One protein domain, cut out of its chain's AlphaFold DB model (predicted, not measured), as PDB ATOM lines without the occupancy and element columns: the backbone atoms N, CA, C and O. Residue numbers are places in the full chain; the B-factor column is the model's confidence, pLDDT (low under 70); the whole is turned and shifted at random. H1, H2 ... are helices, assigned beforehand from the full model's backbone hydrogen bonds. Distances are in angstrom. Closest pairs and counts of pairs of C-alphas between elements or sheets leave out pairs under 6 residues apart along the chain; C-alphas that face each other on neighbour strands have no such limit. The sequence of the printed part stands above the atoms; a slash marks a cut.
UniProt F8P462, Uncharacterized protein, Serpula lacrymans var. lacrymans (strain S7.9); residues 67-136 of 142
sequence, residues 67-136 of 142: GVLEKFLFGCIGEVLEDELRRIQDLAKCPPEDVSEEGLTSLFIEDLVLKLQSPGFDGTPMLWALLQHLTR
ATOM      1  N   GLY A  67     -24.315  36.141 -35.913       92.25
ATOM      2  CA  GLY A  67     -24.254  34.863 -35.196       92.25
ATOM      3  C   GLY A  67     -25.219  34.775 -34.006       92.25
ATOM      4  O   GLY A  67     -25.740  33.703 -33.719       92.25
ATOM      5  N   VAL A  68     -25.492  35.900 -33.336       93.50
ATOM      6  CA  VAL A  68     -26.463  35.955 -32.229       93.50
ATOM      7  C   VAL A  68     -27.884  35.810 -32.769       93.50
ATOM      8  O   VAL A  68     -28.655  35.009 -32.249       93.50
ATOM      9  N   LEU A  69     -28.210  36.544 -33.835       94.00
ATOM     10  CA  LEU A  69     -29.529  36.516 -34.459       94.00
ATOM     11  C   LEU A  69     -29.820  35.169 -35.122       94.00
ATOM     12  O   LEU A  69     -30.914  34.660 -34.946       94.00
ATOM     13  N   GLU A  70     -28.863  34.557 -35.821       93.25
ATOM     14  CA  GLU A  70     -29.045  33.226 -36.418       93.25
ATOM     15  C   GLU A  70     -29.342  32.167 -35.352       93.25
ATOM     16  O   GLU A  70     -30.285  31.395 -35.503       93.25
ATOM     17  N   LYS A  71     -28.596  32.168 -34.239       94.81
ATOM     18  CA  LYS A  71     -28.838  31.237 -33.131       94.81
ATOM     19  C   LYS A  71     -30.201  31.464 -32.475       94.81
ATOM     20  O   LYS A  71     -30.894  30.497 -32.171       94.81
ATOM     21  N   PHE A  72     -30.573  32.723 -32.251       93.56
ATOM     22  CA  PHE A  72     -31.874  33.086 -31.690       93.56
ATOM     23  C   PHE A  72     -33.024  32.655 -32.612       93.56
ATOM     24  O   PHE A  72     -33.918  31.936 -32.177       93.56
ATOM     25  N   LEU A  73     -32.953  33.015 -33.897       93.56
ATOM     26  CA  LEU A  73     -33.961  32.667 -34.898       93.56
ATOM     27  C   LEU A  73     -34.105  31.153 -35.059       93.56
ATOM     28  O   LEU A  73     -35.224  30.668 -35.180       93.56
ATOM     29  N   PHE A  74     -33.000  30.403 -35.021       92.69
ATOM     30  CA  PHE A  74     -33.049  28.942 -35.062       92.69
ATOM     31  C   PHE A  74     -33.827  28.359 -33.875       92.69
ATOM     32  O   PHE A  74     -34.612  27.435 -34.065       92.69
ATOM     33  N   GLY A  75     -33.662  28.925 -32.675       94.94
ATOM     34  CA  GLY A  75     -34.459  28.558 -31.502       94.94
ATOM     35  C   GLY A  75     -35.950  28.834 -31.702       94.94
ATOM     36  O   GLY A  75     -36.758  27.923 -31.559       94.94
ATOM     37  N   CYS A  76     -36.305  30.052 -32.125       93.75
ATOM     38  CA  CYS A  76     -37.703  30.431 -32.360       93.75
ATOM     39  C   CYS A  76     -38.379  29.570 -33.435       93.75
ATOM     40  O   CYS A  76     -39.520  29.153 -33.270       93.75
ATOM     41  N   ILE A  77     -37.680  29.294 -34.542       92.94
ATOM     42  CA  ILE A  77     -38.196  28.411 -35.595       92.94
ATOM     43  C   ILE A  77     -38.372  26.997 -35.038       92.94
ATOM     44  O   ILE A  77     -39.400  26.382 -35.287       92.94
ATOM     45  N   GLY A  78     -37.409  26.497 -34.258       93.69
ATOM     46  CA  GLY A  78     -37.505  25.189 -33.611       93.69
ATOM     47  C   GLY A  78     -38.769  25.033 -32.765       93.69
ATOM     48  O   GLY A  78     -39.476  24.045 -32.932       93.69
ATOM     49  N   GLU A  79     -39.091  26.024 -31.931       94.19
ATOM     50  CA  GLU A  79     -40.307  26.027 -31.102       94.19
ATOM     51  C   GLU A  79     -41.585  25.986 -31.953       94.19
ATOM     52  O   GLU A  79     -42.456  25.149 -31.726       94.19
ATOM     53  N   VAL A  80     -41.672  26.830 -32.989       92.12
ATOM     54  CA  VAL A  80     -42.831  26.860 -33.900       92.12
ATOM     55  C   VAL A  80     -43.019  25.516 -34.607       92.12
ATOM     56  O   VAL A  80     -44.138  25.016 -34.707       92.12
ATOM     57  N   LEU A  81     -41.929  24.922 -35.099       91.88
ATOM     58  CA  LEU A  81     -41.983  23.649 -35.812       91.88
ATOM     59  C   LEU A  81     -42.280  22.472 -34.878       91.88
ATOM     60  O   LEU A  81     -42.984  21.551 -35.285       91.88
ATOM     61  N   GLU A  82     -41.775  22.485 -33.642       92.81
ATOM     62  CA  GLU A  82     -42.113  21.463 -32.648       92.81
ATOM     63  C   GLU A  82     -43.608  21.496 -32.322       92.81
ATOM     64  O   GLU A  82     -44.254  20.445 -32.311       92.81
ATOM     65  N   ASP A  83     -44.173  22.689 -32.131       90.00
ATOM     66  CA  ASP A  83     -45.602  22.858 -31.878       90.00
ATOM     67  C   ASP A  83     -46.458  22.372 -33.056       90.00
ATOM     68  O   ASP A  83     -47.470  21.703 -32.837       90.00
ATOM     69  N   GLU A  84     -46.062  22.658 -34.302       90.06
ATOM     70  CA  GLU A  84     -46.746  22.135 -35.494       90.06
ATOM     71  C   GLU A  84     -46.657  20.607 -35.585       90.06
ATOM     72  O   GLU A  84     -47.668  19.929 -35.769       90.06
ATOM     73  N   LEU A  85     -45.465  20.039 -35.401       88.62
ATOM     74  CA  LEU A  85     -45.262  18.591 -35.457       88.62
ATOM     75  C   LEU A  85     -46.023  17.853 -34.353       88.62
ATOM     76  O   LEU A  85     -46.528  16.752 -34.577       88.62
ATOM     77  N   ARG A  86     -46.139  18.455 -33.165       88.81
ATOM     78  CA  ARG A  86     -46.899  17.874 -32.056       88.81
ATOM     79  C   ARG A  86     -48.397  17.805 -32.373       88.81
ATOM     80  O   ARG A  86     -49.047  16.862 -31.931       88.81
ATOM     81  N   ARG A  87     -48.939  18.732 -33.173       84.25
ATOM     82  CA  ARG A  87     -50.350  18.715 -33.612       84.25
ATOM     83  C   ARG A  87     -50.643  17.605 -34.618       84.25
ATOM     84  O   ARG A  87     -51.671  16.950 -34.500       84.25
ATOM     85  N   ILE A  88     -49.716  17.315 -35.535       83.25
ATOM     86  CA  ILE A  88     -49.865  16.200 -36.490       83.25
ATOM     87  C   ILE A  88     -49.377  14.849 -35.958       83.25
ATOM     88  O   ILE A  88     -49.317  13.883 -36.720       83.25
ATOM     89  N   GLN A  89     -49.004  14.743 -34.681       84.94
ATOM     90  CA  GLN A  89     -48.388  13.526 -34.147       84.94
ATOM     91  C   GLN A  89     -49.251  12.280 -34.389       84.94
ATOM     92  O   GLN A  89     -48.717  11.214 -34.695       84.94
ATOM     93  N   ASP A  90     -50.571  12.406 -34.271       78.56
ATOM     94  CA  ASP A  90     -51.491  11.293 -34.501       78.56
ATOM     95  C   ASP A  90     -51.631  10.938 -35.985       78.56
ATOM     96  O   ASP A  90     -51.756   9.760 -36.306       78.56
ATOM     97  N   LEU A  91     -51.516  11.917 -36.890       75.06
ATOM     98  CA  LEU A  91     -51.480  11.680 -38.341       75.06
ATOM     99  C   LEU A  91     -50.179  11.002 -38.786       75.06
ATOM    100  O   LEU A  91     -50.156  10.313 -39.799       75.06
ATOM    101  N   ALA A  92     -49.089  11.213 -38.046       73.81
ATOM    102  CA  ALA A  92     -47.799  10.590 -38.319       73.81
ATOM    103  C   ALA A  92     -47.718   9.131 -37.829       73.81
ATOM    104  O   ALA A  92     -46.735   8.440 -38.109       73.81
ATOM    105  N   LYS A  93     -48.722   8.646 -37.089       81.94
ATOM    106  CA  LYS A  93     -48.812   7.234 -36.711       81.94
ATOM    107  C   LYS A  93     -49.342   6.441 -37.897       81.94
ATOM    108  O   LYS A  93     -50.333   6.818 -38.504       81.94
ATOM    109  N   CYS A  94     -48.697   5.316 -38.181       78.69
ATOM    110  CA  CYS A  94     -49.153   4.374 -39.194       78.69
ATOM    111  C   CYS A  94     -49.846   3.200 -38.487       78.69
ATOM    112  O   CYS A  94     -49.152   2.339 -37.929       78.69
ATOM    113  N   PRO A  95     -51.187   3.191 -38.393       80.06
ATOM    114  CA  PRO A  95     -51.909   2.050 -37.862       80.06
ATOM    115  C   PRO A  95     -51.716   0.815 -38.761       80.06
ATOM    116  O   PRO A  95     -51.393   0.946 -39.943       80.06
ATOM    117  N   PRO A  96     -51.894  -0.406 -38.228       78.62
ATOM    118  CA  PRO A  96     -51.631  -1.641 -38.970       78.62
ATOM    119  C   PRO A  96     -52.439  -1.767 -40.267       78.62
ATOM    120  O   PRO A  96     -51.973  -2.397 -41.215       78.62
ATOM    121  N   GLU A  97     -53.633  -1.170 -40.309       78.69
ATOM    122  CA  GLU A  97     -54.501  -1.174 -41.489       78.69
ATOM    123  C   GLU A  97     -53.892  -0.395 -42.665       78.69
ATOM    124  O   GLU A  97     -54.030  -0.814 -43.813       78.69
ATOM    125  N   ASP A  98     -53.145   0.677 -42.386       76.94
ATOM    126  CA  ASP A  98     -52.520   1.530 -43.405       76.94
ATOM    127  C   ASP A  98     -51.298   0.863 -44.065       76.94
ATOM    128  O   ASP A  98     -50.877   1.266 -45.147       76.94
ATOM    129  N   VAL A  99     -50.746  -0.192 -43.448       81.75
ATOM    130  CA  VAL A  99     -49.630  -0.998 -43.989       81.75
ATOM    131  C   VAL A  99     -50.133  -2.190 -44.825       81.75
ATOM    132  O   VAL A  99     -49.337  -2.980 -45.333       81.75
ATOM    133  N   SER A 100     -51.450  -2.347 -44.980       84.81
ATOM    134  CA  SER A 100     -52.028  -3.328 -45.908       84.81
ATOM    135  C   SER A 100     -51.773  -2.943 -47.372       84.81
ATOM    136  O   SER A 100     -51.429  -1.801 -47.680       84.81
ATOM    137  N   GLU A 101     -51.950  -3.892 -48.295       84.69
ATOM    138  CA  GLU A 101     -51.864  -3.613 -49.734       84.69
ATOM    139  C   GLU A 101     -52.881  -2.535 -50.140       84.69
ATOM    140  O   GLU A 101     -52.537  -1.581 -50.841       84.69
ATOM    141  N   GLU A 102     -54.110  -2.624 -49.631       84.19
ATOM    142  CA  GLU A 102     -55.160  -1.628 -49.839       84.19
ATOM    143  C   GLU A 102     -54.818  -0.271 -49.204       84.19
ATOM    144  O   GLU A 102     -55.042   0.770 -49.819       84.19
ATOM    145  N   GLY A 103     -54.241  -0.252 -48.000       80.44
ATOM    146  CA  GLY A 103     -53.813   0.977 -47.322       80.44
ATOM    147  C   GLY A 103     -52.726   1.722 -48.100       80.44
ATOM    148  O   GLY A 103     -52.858   2.912 -48.388       80.44
ATOM    149  N   LEU A 104     -51.698   1.002 -48.551       79.81
ATOM    150  CA  LEU A 104     -50.597   1.576 -49.328       79.81
ATOM    151  C   LEU A 104     -51.027   2.046 -50.724       79.81
ATOM    152  O   LEU A 104     -50.449   2.995 -51.253       79.81
ATOM    153  N   THR A 105     -52.022   1.396 -51.331       83.62
ATOM    154  CA  THR A 105     -52.514   1.742 -52.676       83.62
ATOM    155  C   THR A 105     -53.642   2.775 -52.678       83.62
ATOM    156  O   THR A 105     -53.884   3.395 -53.712       83.62
ATOM    157  N   SER A 106     -54.310   3.002 -51.542       81.06
ATOM    158  CA  SER A 106     -55.366   4.017 -51.384       81.06
ATOM    159  C   SER A 106     -54.849   5.392 -50.949       81.06
ATOM    160  O   SER A 106     -55.614   6.356 -50.915       81.06
ATOM    161  N   LEU A 107     -53.558   5.504 -50.634       76.12
ATOM    162  CA  LEU A 107     -52.935   6.746 -50.201       76.12
ATOM    163  C   LEU A 107     -52.676   7.691 -51.387       76.12
ATOM    164  O   LEU A 107     -51.849   7.417 -52.256       76.12
ATOM    165  N   PHE A 108     -53.342   8.847 -51.384       81.25
ATOM    166  CA  PHE A 108     -53.117   9.919 -52.355       81.25
ATOM    167  C   PHE A 108     -52.152  10.965 -51.794       81.25
ATOM    168  O   PHE A 108     -52.361  11.532 -50.717       81.25
ATOM    169  N   ILE A 109     -51.079  11.242 -52.537       81.25
ATOM    170  CA  ILE A 109     -50.056  12.220 -52.139       81.25
ATOM    171  C   ILE A 109     -50.666  13.625 -52.068       81.25
ATOM    172  O   ILE A 109     -50.320  14.407 -51.184       81.25
ATOM    173  N   GLU A 110     -51.603  13.940 -52.957       84.12
ATOM    174  CA  GLU A 110     -52.305  15.221 -52.997       84.12
ATOM    175  C   GLU A 110     -53.068  15.492 -51.693       84.12
ATOM    176  O   GLU A 110     -53.019  16.607 -51.168       84.12
ATOM    177  N   ASP A 111     -53.692  14.463 -51.119       81.06
ATOM    178  CA  ASP A 111     -54.423  14.570 -49.855       81.06
ATOM    179  C   ASP A 111     -53.478  14.801 -48.672       81.06
ATOM    180  O   ASP A 111     -53.790  15.574 -47.762       81.06
ATOM    181  N   LEU A 112     -52.293  14.181 -48.687       78.75
ATOM    182  CA  LEU A 112     -51.249  14.449 -47.695       78.75
ATOM    183  C   LEU A 112     -50.744  15.889 -47.788       78.75
ATOM    184  O   LEU A 112     -50.610  16.562 -46.766       78.75
ATOM    185  N   VAL A 113     -50.502  16.385 -49.002       82.94
ATOM    186  CA  VAL A 113     -50.064  17.768 -49.224       82.94
ATOM    187  C   VAL A 113     -51.120  18.756 -48.731       82.94
ATOM    188  O   VAL A 113     -50.777  19.701 -48.020       82.94
ATOM    189  N   LEU A 114     -52.398  18.527 -49.048       81.81
ATOM    190  CA  LEU A 114     -53.502  19.363 -48.577       81.81
ATOM    191  C   LEU A 114     -53.586  19.391 -47.048       81.81
ATOM    192  O   LEU A 114     -53.738  20.469 -46.469       81.81
ATOM    193  N   LYS A 115     -53.440  18.239 -46.383       77.19
ATOM    194  CA  LYS A 115     -53.434  18.152 -44.913       77.19
ATOM    195  C   LYS A 115     -52.259  18.914 -44.298       77.19
ATOM    196  O   LYS A 115     -52.467  19.687 -43.370       77.19
ATOM    197  N   LEU A 116     -51.049  18.756 -44.839       78.62
ATOM    198  CA  LEU A 116     -49.850  19.429 -44.327       78.62
ATOM    199  C   LEU A 116     -49.889  20.950 -44.531       78.62
ATOM    200  O   LEU A 116     -49.394  21.689 -43.686       78.62
ATOM    201  N   GLN A 117     -50.490  21.426 -45.624       81.31
ATOM    202  CA  GLN A 117     -50.597  22.856 -45.931       81.31
ATOM    203  C   GLN A 117     -51.698  23.579 -45.151       81.31
ATOM    204  O   GLN A 117     -51.628  24.797 -44.990       81.31
ATOM    205  N   SER A 118     -52.737  22.866 -44.717       78.31
ATOM    206  CA  SER A 118     -53.965  23.490 -44.226       78.31
ATOM    207  C   SER A 118     -53.842  23.976 -42.775       78.31
ATOM    208  O   SER A 118     -53.757  23.147 -41.866       78.31
ATOM    209  N   PRO A 119     -53.968  25.291 -42.501       63.69
ATOM    210  CA  PRO A 119     -53.869  25.836 -41.140       63.69
ATOM    211  C   PRO A 119     -55.001  25.396 -40.192       63.69
ATOM    212  O   PRO A 119     -54.885  25.570 -38.984       63.69
ATOM    213  N   GLY A 120     -56.112  24.877 -40.733       62.22
ATOM    214  CA  GLY A 120     -57.322  24.514 -39.982       62.22
ATOM    215  C   GLY A 120     -57.535  23.015 -39.742       62.22
ATOM    216  O   GLY A 120     -58.551  22.656 -39.159       62.22
ATOM    217  N   PHE A 121     -56.620  22.152 -40.194       62.69
ATOM    218  CA  PHE A 121     -56.702  20.689 -40.038       62.69
ATOM    219  C   PHE A 121     -55.545  20.134 -39.197       62.69
ATOM    220  O   PHE A 121     -55.034  19.056 -39.483       62.69
ATOM    221  N   ASP A 122     -55.089  20.908 -38.209       70.25
ATOM    222  CA  ASP A 122     -53.912  20.583 -37.394       70.25
ATOM    223  C   ASP A 122     -52.622  20.381 -38.207       70.25
ATOM    224  O   ASP A 122     -51.684  19.778 -37.707       70.25
ATOM    225  N   GLY A 123     -52.559  20.899 -39.441       77.56
ATOM    226  CA  GLY A 123     -51.422  20.754 -40.351       77.56
ATOM    227  C   GLY A 123     -50.147  21.480 -39.906       77.56
ATOM    228  O   GLY A 123     -50.075  22.089 -38.839       77.56
ATOM    229  N   THR A 124     -49.133  21.457 -40.773       87.69
ATOM    230  CA  THR A 124     -47.802  22.030 -40.513       87.69
ATOM    231  C   THR A 124     -47.438  23.104 -41.549       87.69
ATOM    232  O   THR A 124     -46.516  22.906 -42.352       87.69
ATOM    233  N   PRO A 125     -48.189  24.219 -41.625       88.56
ATOM    234  CA  PRO A 125     -48.014  25.212 -42.680       88.56
ATOM    235  C   PRO A 125     -46.627  25.868 -42.668       88.56
ATOM    236  O   PRO A 125     -46.072  26.110 -43.742       88.56
ATOM    237  N   MET A 126     -46.031  26.123 -41.498       89.75
ATOM    238  CA  MET A 126     -44.696  26.723 -41.401       89.75
ATOM    239  C   MET A 126     -43.600  25.727 -41.762       89.75
ATOM    240  O   MET A 126     -42.685  26.082 -42.510       89.75
ATOM    241  N   LEU A 127     -43.700  24.476 -41.301       89.50
ATOM    242  CA  LEU A 127     -42.790  23.409 -41.725       89.50
ATOM    243  C   LEU A 127     -42.849  23.221 -43.236       89.50
ATOM    244  O   LEU A 127     -41.819  23.131 -43.900       89.50
ATOM    245  N   TRP A 128     -44.060  23.184 -43.783       89.06
ATOM    246  CA  TRP A 128     -44.269  23.006 -45.206       89.06
ATOM    247  C   TRP A 128     -43.692  24.174 -46.011       89.06
ATOM    248  O   TRP A 128     -42.965  23.947 -46.979       89.06
ATOM    249  N   ALA A 129     -43.943  25.417 -45.591       88.94
ATOM    250  CA  ALA A 129     -43.356  26.601 -46.213       88.94
ATOM    251  C   ALA A 129     -41.820  26.578 -46.154       88.94
ATOM    252  O   ALA A 129     -41.162  26.887 -47.148       88.94
ATOM    253  N   LEU A 130     -41.237  26.151 -45.027       90.00
ATOM    254  CA  LEU A 130     -39.791  25.991 -44.888       90.00
ATOM    255  C   LEU A 130     -39.248  24.932 -45.855       90.00
ATOM    256  O   LEU A 130     -38.272  25.188 -46.554       90.00
ATOM    257  N   LEU A 131     -39.880  23.759 -45.933       88.56
ATOM    258  CA  LEU A 131     -39.480  22.705 -46.865       88.56
ATOM    259  C   LEU A 131     -39.567  23.186 -48.313       88.56
ATOM    260  O   LEU A 131     -38.636  22.955 -49.082       88.56
ATOM    261  N   GLN A 132     -40.636  23.894 -48.687       87.88
ATOM    262  CA  GLN A 132     -40.751  24.486 -50.019       87.88
ATOM    263  C   GLN A 132     -39.616  25.472 -50.293       87.88
ATOM    264  O   GLN A 132     -38.963  25.352 -51.326       87.88
ATOM    265  N   HIS A 133     -39.332  26.376 -49.357       86.94
ATOM    266  CA  HIS A 133     -38.260  27.359 -49.498       86.94
ATOM    267  C   HIS A 133     -36.870  26.716 -49.627       86.94
ATOM    268  O   HIS A 133     -36.029  27.197 -50.380       86.94
ATOM    269  N   LEU A 134     -36.613  25.614 -48.913       87.38
ATOM    270  CA  LEU A 134     -35.320  24.919 -48.942       87.38
ATOM    271  C   LEU A 134     -35.138  24.002 -50.159       87.38
ATOM    272  O   LEU A 134     -34.004  23.701 -50.531       87.38
ATOM    273  N   THR A 135     -36.231  23.505 -50.743       85.38
ATOM    274  CA  THR A 135     -36.195  22.490 -51.813       85.38
ATOM    275  C   THR A 135     -36.474  23.054 -53.200       85.38
ATOM    276  O   THR A 135     -36.137  22.404 -54.192       85.38
ATOM    277  N   ARG A 136     -37.068  24.248 -53.296       83.19
ATOM    278  CA  ARG A 136     -37.341  24.919 -54.568       83.19
ATOM    279  C   ARG A 136     -36.265  25.950 -54.864       83.19
ATOM    280  O   ARG A 136     -35.837  26.709 -54.007       83.19
TER     281      ARG A 136
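This is residues 67 to 136 of the 142 residues of an uncharacterized protein of Serpula lacrymans var. lacrymans (strain S7.9) (UniProt F8P462). What shape does the model make? The backbone makes a loose loop: the long helix H1 runs out, a link leads to the small helices H2 and H3 at the far end, and H4 comes back to H5, which packs on residues 80 to 84 of H1 near Leu 127 and then runs away from H1 to its free end. Residues 67 to 76 of H1 stick out as an arm, and residues 131 to 136, of which 131 to 135 belong to H5, stick out too. What is it built of? The printed part has 70 residues with five named helices, H1 to H5 in order, and no named strand; its class is all helix. It is loose, with a radius of gyration of the C-alphas of 15.1 A, and spans 50 by 24 by 22 A.

What does the first helix touch? H1, residues 67 to 87, touches H5, residues 125 to 135, with residues 80 to 84 alone, opposite ways at a steep tilt of 56 degrees; their closest C-alphas, of Leu 81 and Leu 127, are 6.0 A apart. How do the others stand? H2, residues 96 to 99, and H3, residues 101 to 106, are close but not clearly touching, their closest C-alphas, of Asp 98 and Leu 104, 6.2 A apart. H4, residues 109 to 117, is apart from H1 and H3 but touches H5, opposite ways at a steep tilt of 63 degrees; the closest C-alphas, of Gln 117 and Pro 125, are 4.8 A apart. Are the helix backbones well formed? Each O i to N i+4 pair is within hydrogen-bond range in H1, H3, H4 and H5; H2 is too short for such a pair.

Where does H1 run? It goes 30.7 A from C-alpha 67 at (-24.254, 34.863, -35.196) to C-alpha 87 at (-50.350, 18.715, -33.612). How long are the later helices? H2 measures 5.4 A, H3 8.6 A, H4 12.3 A and H5 15.2 A, ending with C-alpha 135 at (-36.195, 22.490, -51.813).

How far does it reach? The two C-alphas farthest apart, of Val 68 and Glu 102, are 50.5 A apart. Are there cuts or long links? The printed part has no cut and no long link; H2 to H3 and H3 to H4 are tight links. Where is confidence low? Residues 119 to 121 are under 70, and the mean pLDDT of the printed part is 84.4.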